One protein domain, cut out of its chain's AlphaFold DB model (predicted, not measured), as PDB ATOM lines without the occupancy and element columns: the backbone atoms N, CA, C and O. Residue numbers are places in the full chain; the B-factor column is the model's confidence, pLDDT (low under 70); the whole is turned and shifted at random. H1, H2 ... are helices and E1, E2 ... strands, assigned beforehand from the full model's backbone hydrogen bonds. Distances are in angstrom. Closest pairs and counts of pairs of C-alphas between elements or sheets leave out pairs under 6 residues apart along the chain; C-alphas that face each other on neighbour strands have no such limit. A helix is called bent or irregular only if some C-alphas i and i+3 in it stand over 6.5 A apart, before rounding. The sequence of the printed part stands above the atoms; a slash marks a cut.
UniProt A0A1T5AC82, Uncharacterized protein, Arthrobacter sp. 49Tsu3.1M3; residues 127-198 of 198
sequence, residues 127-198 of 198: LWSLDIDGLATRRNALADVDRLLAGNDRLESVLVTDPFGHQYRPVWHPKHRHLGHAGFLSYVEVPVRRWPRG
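This is residues 127 to 198 of the 198 residues of an uncharacterized protein of Arthrobacter sp. 49Tsu3.1M3 (UniProt A0A1T5AC82). A strongly twisted sheet of five strands curls round one short helix, H1, with the short hairpin E1 and E2 at one side of the sheet, the long hairpin E4 and E5 at the other, and E3 between them. The loop between E4 and E5, with His 178, and the tail after E5, ending at Gly 198, reach to opposite ends of the longest axis. The 72 printed residues have one named helix and five named strands, in the order E1, E2, H1, E3, E4, E5; the sheet's order is E2, E1, E3, E4, E5, all antiparallel. The class is mixed, helices and strands. The whole is only just compact, close to loose, with a radius of gyration of the C-alphas of 13.3 A and spans of 51 by 22 by 20 A.

E1, residues 128 to 132, is 12.9 A long and begins at C-alpha 128 at (38.145, 18.442, -22.166). E2, residues 135 to 139, is 13.3 A long. H1, residues 142 to 149, is 10.5 A long and is not bent. E3, residues 159 to 161, is 6.6 A long. E4, residues 167 to 174, is 22.6 A long and ends at C-alpha 174 at (26.726, 23.971, -1.819). E5, residues 183 to 189, is 19.6 A long and ends at C-alpha 189 at (31.704, 9.145, -13.880).

In the hairpin E2 and E1, N 130 and O 137 are within hydrogen-bond range at 2.8 A. E1 and E3 are antiparallel at 166 degrees, with N 161 and O 129 2.7 A apart. E2, H1 and E3 form a split strand-helix-strand unit, two strands running the same way with E1 between them in the sheet; its crossover is right-handed. E3, E4 and E5 form a meander, each strand the antiparallel neighbour of the one before. In the hairpin E3 and E4, at 119 degrees, N 168 and O 160 are 2.7 A apart. The pairing of E4 is staggered: its residues 167 to 168 pair with E3, its residues 168 to 174 with E5. In the hairpin E4 and E5, N 171 and O 186 are 2.8 A apart. H1 is on the sheet; its closest C-alphas to E2 are those of Val 145 and Arg 139, 6.3 A, and to E5 those of Asp 146 and Leu 185, 6.9 A. Within H1, every O i to N i+4 pair is within hydrogen-bond range. E2 and E5, the edge strands, are apart.

The two C-alphas farthest apart are those of His 178 and Gly 198, 50.8 A. The printed part has no cut and ends at the chain's last residue. No link is long. The mean pLDDT of the printed part is 83.3; residues 176 to 181 and 192 to 198 are under 70.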
ATOM      1  N   LEU A 127      42.312  18.037 -24.658       92.00
ATOM      2  CA  LEU A 127      41.184  18.918 -24.359       92.00
ATOM      3  C   LEU A 127      40.046  18.161 -23.684       92.00
ATOM      4  O   LEU A 127      39.636  17.096 -24.141       92.00
ATOM      5  N   TRP A 128      39.457  18.798 -22.682       94.94
ATOM      6  CA  TRP A 128      38.145  18.442 -22.166       94.94
ATOM      7  C   TRP A 128      37.084  18.755 -23.216       94.94
ATOM      8  O   TRP A 128      37.131  19.811 -23.856       94.94
ATOM      9  N   SER A 129      36.102  17.875 -23.369       94.69
ATOM     10  CA  SER A 129      34.920  18.117 -24.196       94.69
ATOM     11  C   SER A 129      33.689  18.210 -23.309       94.69
ATOM     12  O   SER A 129      33.541  17.424 -22.383       94.69
ATOM     13  N   LEU A 130      32.780  19.130 -23.602       95.25
ATOM     14  CA  LEU A 130      31.475  19.189 -22.958       95.25
ATOM     15  C   LEU A 130      30.390  19.139 -24.023       95.25
ATOM     16  O   LEU A 130      30.527  19.789 -25.057       95.25
ATOM     17  N   ASP A 131      29.330  18.395 -23.749       93.94
ATOM     18  CA  ASP A 131      28.065  18.444 -24.470       93.94
ATOM     19  C   ASP A 131      27.037  19.113 -23.553       93.94
ATOM     20  O   ASP A 131      26.759  18.617 -22.458       93.94
ATOM     21  N   ILE A 132      26.542  20.276 -23.977       90.62
ATOM     22  CA  ILE A 132      25.519  21.051 -23.275       90.62
ATOM     23  C   ILE A 132      24.339  21.188 -24.232       90.62
ATOM     24  O   ILE A 132      24.416  21.937 -25.206       90.62
ATOM     25  N   ASP A 133      23.267  20.442 -23.972       85.56
ATOM     26  CA  ASP A 133      22.049  20.430 -24.794       85.56
ATOM     27  C   ASP A 133      22.313  20.197 -26.304       85.56
ATOM     28  O   ASP A 133      21.662  20.784 -27.169       85.56
ATOM     29  N   GLY A 134      23.281  19.334 -26.641       83.75
ATOM     30  CA  GLY A 134      23.665  19.001 -28.017       83.75
ATOM     31  C   GLY A 134      24.732  19.919 -28.617       83.75
ATOM     32  O   GLY A 134      25.150  19.708 -29.761       83.75
ATOM     33  N   LEU A 135      25.193  20.933 -27.879       87.44
ATOM     34  CA  LEU A 135      26.292  21.797 -28.292       87.44
ATOM     35  C   LEU A 135      27.617  21.298 -27.709       87.44
ATOM     36  O   LEU A 135      27.871  21.405 -26.509       87.44
ATOM     37  N   ALA A 136      28.498  20.827 -28.591       91.94
ATOM     38  CA  ALA A 136      29.842  20.413 -28.215       91.94
ATOM     39  C   ALA A 136      30.789  21.617 -28.072       91.94
ATOM     40  O   ALA A 136      30.962  22.412 -29.000       91.94
ATOM     41  N   THR A 137      31.470  21.727 -26.931       93.56
ATOM     42  CA  THR A 137      32.523  22.724 -26.690       93.56
ATOM     43  C   THR A 137      33.772  22.080 -26.092       93.56
ATOM     44  O   THR A 137      33.710  20.980 -25.552       93.56
ATOM     45  N   ARG A 138      34.927  22.751 -26.203       93.88
ATOM     46  CA  ARG A 138      36.216  22.230 -25.721       93.88
ATOM     47  C   ARG A 138      36.904  23.175 -24.752       93.88
ATOM     48  O   ARG A 138      36.809  24.391 -24.919       93.88
ATOM     49  N   ARG A 139      37.602  22.630 -23.760       93.31
ATOM     50  CA  ARG A 139      38.282  23.376 -22.691       93.31
ATOM     51  C   ARG A 139      39.657  22.776 -22.397       93.31
ATOM     52  O   ARG A 139      39.860  21.589 -22.625       93.31
ATOM     53  N   ASN A 140      40.601  23.600 -21.942       90.19
ATOM     54  CA  ASN A 140      41.986  23.158 -21.736       90.19
ATOM     55  C   ASN A 140      42.169  22.507 -20.363       90.19
ATOM     56  O   ASN A 140      42.906  21.539 -20.239       90.19
ATOM     57  N   ALA A 141      41.476  23.016 -19.346       90.88
ATOM     58  CA  ALA A 141      41.599  22.531 -17.977       90.88
ATOM     59  C   ALA A 141      40.237  22.377 -17.295       90.88
ATOM     60  O   ALA A 141      39.260  23.028 -17.674       90.88
ATOM     61  N   LEU A 142      40.202  21.582 -16.222       92.00
ATOM     62  CA  LEU A 142      39.016  21.405 -15.381       92.00
ATOM     63  C   LEU A 142      38.502  22.743 -14.822       92.00
ATOM     64  O   LEU A 142      37.304  22.992 -14.818       92.00
ATOM     65  N   ALA A 143      39.398  23.672 -14.475       90.62
ATOM     66  CA  ALA A 143      39.012  25.019 -14.044       90.62
ATOM     67  C   ALA A 143      38.255  25.817 -15.129       90.62
ATOM     68  O   ALA A 143      37.418  26.666 -14.825       90.62
ATOM     69  N   ASP A 144      38.519  25.563 -16.412       91.69
ATOM     70  CA  ASP A 144      37.780  26.198 -17.508       91.69
ATOM     71  C   ASP A 144      36.398  25.561 -17.709       91.69
ATOM     72  O   ASP A 144      35.457  26.247 -18.117       91.69
ATOM     73  N   VAL A 145      36.286  24.255 -17.433       93.38
ATOM     74  CA  VAL A 145      35.011  23.527 -17.359       93.38
ATOM     75  C   VAL A 145      34.170  24.120 -16.228       93.38
ATOM     76  O   VAL A 145      33.037  24.529 -16.477       93.38
ATOM     77  N   ASP A 146      34.749  24.283 -15.034       92.06
ATOM     78  CA  ASP A 146      34.074  24.875 -13.875       92.06
ATOM     79  C   ASP A 146      33.535  26.273 -14.193       92.06
ATOM     80  O   ASP A 146      32.365  26.563 -13.955       92.06
ATOM     81  N   ARG A 147      34.370  27.137 -14.785       90.75
ATOM     82  CA  ARG A 147      33.972  28.502 -15.165       90.75
ATOM     83  C   ARG A 147      32.849  28.531 -16.195       90.75
ATOM     84  O   ARG A 147      32.035  29.446 -16.160       90.75
ATOM     85  N   LEU A 148      32.817  27.569 -17.115       91.38
ATOM     86  CA  LEU A 148      31.750  27.468 -18.110       91.38
ATOM     87  C   LEU A 148      30.431  26.996 -17.491       91.38
ATOM     88  O   LEU A 148      29.369  27.455 -17.904       91.38
ATOM     89  N   LEU A 149      30.498  26.058 -16.549       91.44
ATOM     90  CA  LEU A 149      29.322  25.481 -15.898       91.44
ATOM     91  C   LEU A 149      28.841  26.299 -14.696       91.44
ATOM     92  O   LEU A 149      27.743  26.059 -14.196       91.44
ATOM     93  N   ALA A 150      29.630  27.273 -14.240       85.06
ATOM     94  CA  ALA A 150      29.253  28.184 -13.173       85.06
ATOM     95  C   ALA A 150      27.937  28.904 -13.512       85.06
ATOM     96  O   ALA A 150      27.849  29.650 -14.485       85.06
ATOM     97  N   GLY A 151      26.910  28.681 -12.688       74.75
ATOM     98  CA  GLY A 151      25.582  29.270 -12.882       74.75
ATOM     99  C   GLY A 151      24.727  28.592 -13.958       74.75
ATOM    100  O   GLY A 151      23.711  29.156 -14.351       74.75
ATOM    101  N   ASN A 152      25.115  27.411 -14.448       80.94
ATOM    102  CA  ASN A 152      24.235  26.605 -15.285       80.94
ATOM    103  C   ASN A 152      23.189  25.898 -14.407       80.94
ATOM    104  O   ASN A 152      23.533  25.063 -13.570       80.94
ATOM    105  N   ASP A 153      21.915  26.218 -14.626       76.31
ATOM    106  CA  ASP A 153      20.795  25.680 -13.846       76.31
ATOM    107  C   ASP A 153      20.433  24.226 -14.207       76.31
ATOM    108  O   ASP A 153      19.628  23.610 -13.509       76.31
ATOM    109  N   ARG A 154      20.993  23.677 -15.297       84.62
ATOM    110  CA  ARG A 154      20.644  22.361 -15.861       84.62
ATOM    111  C   ARG A 154      21.846  21.433 -15.996       84.62
ATOM    112  O   ARG A 154      22.160  20.926 -17.072       84.62
ATOM    113  N   LEU A 155      22.547  21.195 -14.894       90.12
ATOM    114  CA  LEU A 155      23.712  20.302 -14.879       90.12
ATOM    115  C   LEU A 155      23.366  18.853 -15.272       90.12
ATOM    116  O   LEU A 155      24.220  18.124 -15.768       90.12
ATOM    117  N   GLU A 156      22.111  18.430 -15.109       87.44
ATOM    118  CA  GLU A 156      21.645  17.078 -15.415       87.44
ATOM    119  C   GLU A 156      21.646  16.714 -16.909       87.44
ATOM    120  O   GLU A 156      21.645  15.514 -17.229       87.44
ATOM    121  N   SER A 157      21.634  17.710 -17.805       88.81
ATOM    122  CA  SER A 157      21.747  17.511 -19.258       88.81
ATOM    123  C   SER A 157      23.187  17.599 -19.767       88.81
ATOM    124  O   SER A 157      23.445  17.241 -20.915       88.81
ATOM    125  N   VAL A 158      24.131  18.015 -18.917       93.88
ATOM    126  CA  VAL A 158      25.534  18.199 -19.288       93.88
ATOM    127  C   VAL A 158      26.295  16.877 -19.213       93.88
ATOM    128  O   VAL A 158      26.217  16.140 -18.226       93.88
ATOM    129  N   LEU A 159      27.102  16.611 -20.239       95.62
ATOM    130  CA  LEU A 159      28.119  15.562 -20.222       95.62
ATOM    131  C   LEU A 159      29.499  16.177 -20.412       95.62
ATOM    132  O   LEU A 159      29.729  16.927 -21.357       95.62
ATOM    133  N   VAL A 160      30.429  15.824 -19.535       96.19
ATOM    134  CA  VAL A 160      31.829  16.251 -19.601       96.19
ATOM    135  C   VAL A 160      32.681  15.035 -19.921       96.19
ATOM    136  O   VAL A 160      32.537  14.008 -19.276       96.19
ATOM    137  N   THR A 161      33.546  15.116 -20.923       96.12
ATOM    138  CA  THR A 161      34.497  14.060 -21.281       96.12
ATOM    139  C   THR A 161      35.910  14.554 -21.013       96.12
ATOM    140  O   THR A 161      36.288  15.614 -21.526       96.12
ATOM    141  N   ASP A 162      36.666  13.814 -20.205       94.69
ATOM    142  CA  ASP A 162      38.074  14.114 -19.956       94.69
ATOM    143  C   ASP A 162      38.959  13.693 -21.149       94.69
ATOM    144  O   ASP A 162      38.511  12.962 -22.040       94.69
ATOM    145  N   PRO A 163      40.217  14.151 -21.204       93.31
ATOM    146  CA  PRO A 163      41.135  13.780 -22.275       93.31
ATOM    147  C   PRO A 163      41.476  12.280 -22.363       93.31
ATOM    148  O   PRO A 163      41.893  11.817 -23.424       93.31
ATOM    149  N   PHE A 164      41.255  11.506 -21.295       91.25
ATOM    150  CA  PHE A 164      41.410  10.046 -21.286       91.25
ATOM    151  C   PHE A 164      40.147   9.318 -21.793       91.25
ATOM    152  O   PHE A 164      40.153   8.102 -21.982       91.25
ATOM    153  N   GLY A 165      39.074  10.059 -22.093       91.81
ATOM    154  CA  GLY A 165      37.836   9.548 -22.672       91.81
ATOM    155  C   GLY A 165      36.783   9.120 -21.648       91.81
ATOM    156  O   GLY A 165      35.762   8.552 -22.048       91.81
ATOM    157  N   HIS A 166      36.988   9.395 -20.356       94.12
ATOM    158  CA  HIS A 166      35.973   9.144 -19.335       94.12
ATOM    159  C   HIS A 166      34.886  10.208 -19.394       94.12
ATOM    160  O   HIS A 166      35.169  11.387 -19.611       94.12
ATOM    161  N   GLN A 167      33.637   9.791 -19.194       95.69
ATOM    162  CA  GLN A 167      32.478  10.675 -19.229       95.69
ATOM    163  C   GLN A 167      31.930  10.901 -17.831       95.69
ATOM    164  O   GLN A 167      31.765   9.957 -17.069       95.69
ATOM    165  N   TYR A 168      31.564  12.138 -17.535       96.44
ATOM    166  CA  TYR A 168      31.108  12.564 -16.227       96.44
ATOM    167  C   TYR A 168      29.830  13.385 -16.328       96.44
ATOM    168  O   TYR A 168      29.616  14.132 -17.291       96.44
ATOM    169  N   ARG A 169      29.012  13.289 -15.281       95.75
ATOM    170  CA  ARG A 169      27.949  14.249 -14.992       95.75
ATOM    171  C   ARG A 169      28.413  15.214 -13.899       95.75
ATOM    172  O   ARG A 169      28.834  14.745 -12.837       95.75
ATOM    173  N   PRO A 170      28.338  16.533 -14.131       95.62
ATOM    174  CA  PRO A 170      28.636  17.512 -13.101       95.62
ATOM    175  C   PRO A 170      27.548  17.505 -12.017       95.62
ATOM    176  O   PRO A 170      26.357  17.410 -12.308       95.62
ATOM    177  N   VAL A 171      27.964  17.629 -10.760       93.12
ATOM    178  CA  VAL A 171      27.094  17.723  -9.581       93.12
ATOM    179  C   VAL A 171      27.542  18.915  -8.749       93.12
ATOM    180  O   VAL A 171      28.711  19.009  -8.376       93.12
ATOM    181  N   TRP A 172      26.609  19.822  -8.462       91.50
ATOM    182  CA  TRP A 172      26.858  20.995  -7.629       91.50
ATOM    183  C   TRP A 172      26.729  20.673  -6.141       91.50
ATOM    184  O   TRP A 172      25.703  20.155  -5.697       91.50
ATOM    185  N   HIS A 173      27.743  21.063  -5.372       88.00
ATOM    186  CA  HIS A 173      27.797  20.921  -3.921       88.00
ATOM    187  C   HIS A 173      27.816  22.299  -3.251       88.00
ATOM    188  O   HIS A 173      28.810  23.022  -3.367       88.00
ATOM    189  N   PRO A 174      26.747  22.704  -2.543       83.88
ATOM    190  CA  PRO A 174      26.726  23.971  -1.819       83.88
ATOM    191  C   PRO A 174      27.567  23.886  -0.532       83.88
ATOM    192  O   PRO A 174      27.327  23.019   0.304       83.88
ATOM    193  N   LYS A 175      28.498  24.827  -0.312       76.12
ATOM    194  CA  LYS A 175      29.306  24.907   0.926       76.12
ATOM    195  C   LYS A 175      28.511  25.428   2.121       76.12
ATOM    196  O   LYS A 175      28.697  24.978   3.247       76.12
ATOM    197  N   HIS A 176      27.615  26.390   1.894       66.06
ATOM    198  CA  HIS A 176      26.804  26.988   2.953       66.06
ATOM    199  C   HIS A 176      25.362  27.169   2.495       66.06
ATOM    200  O   HIS A 176      25.076  27.931   1.575       66.06
ATOM    201  N   ARG A 177      24.422  26.537   3.208       54.34
ATOM    202  CA  ARG A 177      22.979  26.581   2.911       54.34
ATOM    203  C   ARG A 177      22.382  28.002   2.910       54.34
ATOM    204  O   ARG A 177      21.304  28.202   2.365       54.34
ATOM    205  N   HIS A 178      23.075  28.976   3.507       54.62
ATOM    206  CA  HIS A 178      22.629  30.368   3.659       54.62
ATOM    207  C   HIS A 178      23.362  31.379   2.757       54.62
ATOM    208  O   HIS A 178      22.951  32.533   2.688       54.62
ATOM    209  N   LEU A 179      24.413  30.961   2.046       52.28
ATOM    210  CA  LEU A 179      25.141  31.777   1.069       52.28
ATOM    211  C   LEU A 179      25.115  31.019  -0.260       52.28
ATOM    212  O   LEU A 179      26.041  30.279  -0.580       52.28
ATOM    213  N   GLY A 180      24.027  31.182  -1.018       48.66
ATOM    214  CA  GLY A 180      23.689  30.397  -2.218       48.66
ATOM    215  C   GLY A 180      24.671  30.473  -3.399       48.66
ATOM    216  O   GLY A 180      24.379  29.931  -4.456       48.66
ATOM    217  N   HIS A 181      25.825  31.123  -3.228       57.00
ATOM    218  CA  HIS A 181      26.871  31.270  -4.242       57.00
ATOM    219  C   HIS A 181      28.194  30.585  -3.863       57.00
ATOM    220  O   HIS A 181      29.105  30.542  -4.685       57.00
ATOM    221  N   ALA A 182      28.327  30.052  -2.642       72.88
ATOM    222  CA  ALA A 182      29.520  29.325  -2.214       72.88
ATOM    223  C   ALA A 182      29.305  27.816  -2.407       72.88
ATOM    224  O   ALA A 182      28.434  27.224  -1.768       72.88
ATOM    225  N   GLY A 183      30.094  27.193  -3.278       83.31
ATOM    226  CA  GLY A 183      29.986  25.778  -3.627       83.31
ATOM    227  C   GLY A 183      31.106  25.333  -4.560       83.31
ATOM    228  O   GLY A 183      31.967  26.136  -4.919       83.31
ATOM    229  N   PHE A 184      31.093  24.060  -4.936       89.50
ATOM    230  CA  PHE A 184      32.008  23.495  -5.927       89.50
ATOM    231  C   PHE A 184      31.295  22.446  -6.785       89.50
ATOM    232  O   PHE A 184      30.248  21.917  -6.412       89.50
ATOM    233  N   LEU A 185      31.868  22.153  -7.950       93.31
ATOM    234  CA  LEU A 185      31.422  21.067  -8.815       93.31
ATOM    235  C   LEU A 185      32.251  19.816  -8.537       93.31
ATOM    236  O   LEU A 185      33.476  19.881  -8.488       93.31
ATOM    237  N   SER A 186      31.576  18.680  -8.407       94.62
ATOM    238  CA  SER A 186      32.186  17.361  -8.595       94.62
ATOM    239  C   SER A 186      31.725  16.773  -9.926       94.62
ATOM    240  O   SER A 186      30.705  17.194 -10.472       94.62
ATOM    241  N   TYR A 187      32.444  15.781 -10.425       96.31
ATOM    242  CA  TYR A 187      32.200  15.145 -11.709       96.31
ATOM    243  C   TYR A 187      32.111  13.642 -11.478       96.31
ATOM    244  O   TYR A 187      33.116  12.984 -11.219       96.31
ATOM    245  N   VAL A 188      30.893  13.107 -11.541       95.50
ATOM    246  CA  VAL A 188      30.619  11.692 -11.274       95.50
ATOM    247  C   VAL A 188      30.660  10.926 -12.580       95.50
ATOM    248  O   VAL A 188      29.908  11.247 -13.504       95.50
ATOM    249  N   GLU A 189      31.545   9.935 -12.668       95.31
ATOM    250  CA  GLU A 189      31.704   9.145 -13.880       95.31
ATOM    251  C   GLU A 189      30.406   8.396 -14.198       95.31
ATOM    252  O   GLU A 189      29.764   7.788 -13.336       95.31
ATOM    253  N   VAL A 190      30.009   8.451 -15.464       93.12
ATOM    254  CA  VAL A 190      28.863   7.723 -15.990       93.12
ATOM    255  C   VAL A 190      29.336   6.667 -16.980       93.12
ATOM    256  O   VAL A 190      30.243   6.925 -17.772       93.12
ATOM    257  N   PRO A 191      28.706   5.477 -17.001       81.62
ATOM    258  CA  PRO A 191      29.046   4.460 -17.978       81.62
ATOM    259  C   PRO A 191      28.881   5.021 -19.389       81.62
ATOM    260  O   PRO A 191      27.783   5.441 -19.772       81.62
ATOM    261  N   VAL A 192      29.955   4.984 -20.178       69.38
ATOM    262  CA  VAL A 192      29.892   5.348 -21.592       69.38
ATOM    263  C   VAL A 192      28.956   4.356 -22.273       69.38
ATOM    264  O   VAL A 192      29.305   3.193 -22.499       69.38
ATOM    265  N   ARG A 193      27.740   4.797 -22.611       57.16
ATOM    266  CA  ARG A 193      26.860   4.021 -23.484       57.16
ATOM    267  C   ARG A 193      27.521   3.988 -24.855       57.16
ATOM    268  O   ARG A 193      27.345   4.899 -25.659       57.16
ATOM    269  N   ARG A 194      28.287   2.933 -25.135       48.69
ATOM    270  CA  ARG A 194      28.679   2.610 -26.506       48.69
ATOM    271  C   ARG A 194      27.394   2.340 -27.273       48.69
ATOM    272  O   ARG A 194      26.805   1.270 -27.147       48.69
ATOM    273  N   TRP A 195      26.938   3.327 -28.038       39.84
ATOM    274  CA  TRP A 195      25.921   3.083 -29.046       39.84
ATOM    275  C   TRP A 195      26.498   2.029 -29.999       39.84
ATOM    276  O   TRP A 195      27.611   2.239 -30.500       39.84
ATOM    277  N   PRO A 196      25.832   0.882 -30.220       36.44
ATOM    278  CA  PRO A 196      26.290  -0.053 -31.230       36.44
ATOM    279  C   PRO A 196      26.239   0.699 -32.557       36.44
ATOM    280  O   PRO A 196      25.183   1.183 -32.966       36.44
ATOM    281  N   ARG A 197      27.401   0.884 -33.187       40.62
ATOM    282  CA  ARG A 197      27.445   1.327 -34.578       40.62
ATOM    283  C   ARG A 197      26.702   0.252 -35.374       40.62
ATOM    284  O   ARG A 197      27.121  -0.904 -35.335       40.62
ATOM    285  N   GLY A 198      25.555   0.630 -35.935       37.22
ATOM    286  CA  GLY A 198      24.777  -0.211 -36.845       37.22
ATOM    287  C   GLY A 198      25.511  -0.468 -38.149       37.22
ATOM    288  O   GLY A 198      26.498   0.254 -38.425       37.22
TER     289      GLY A 198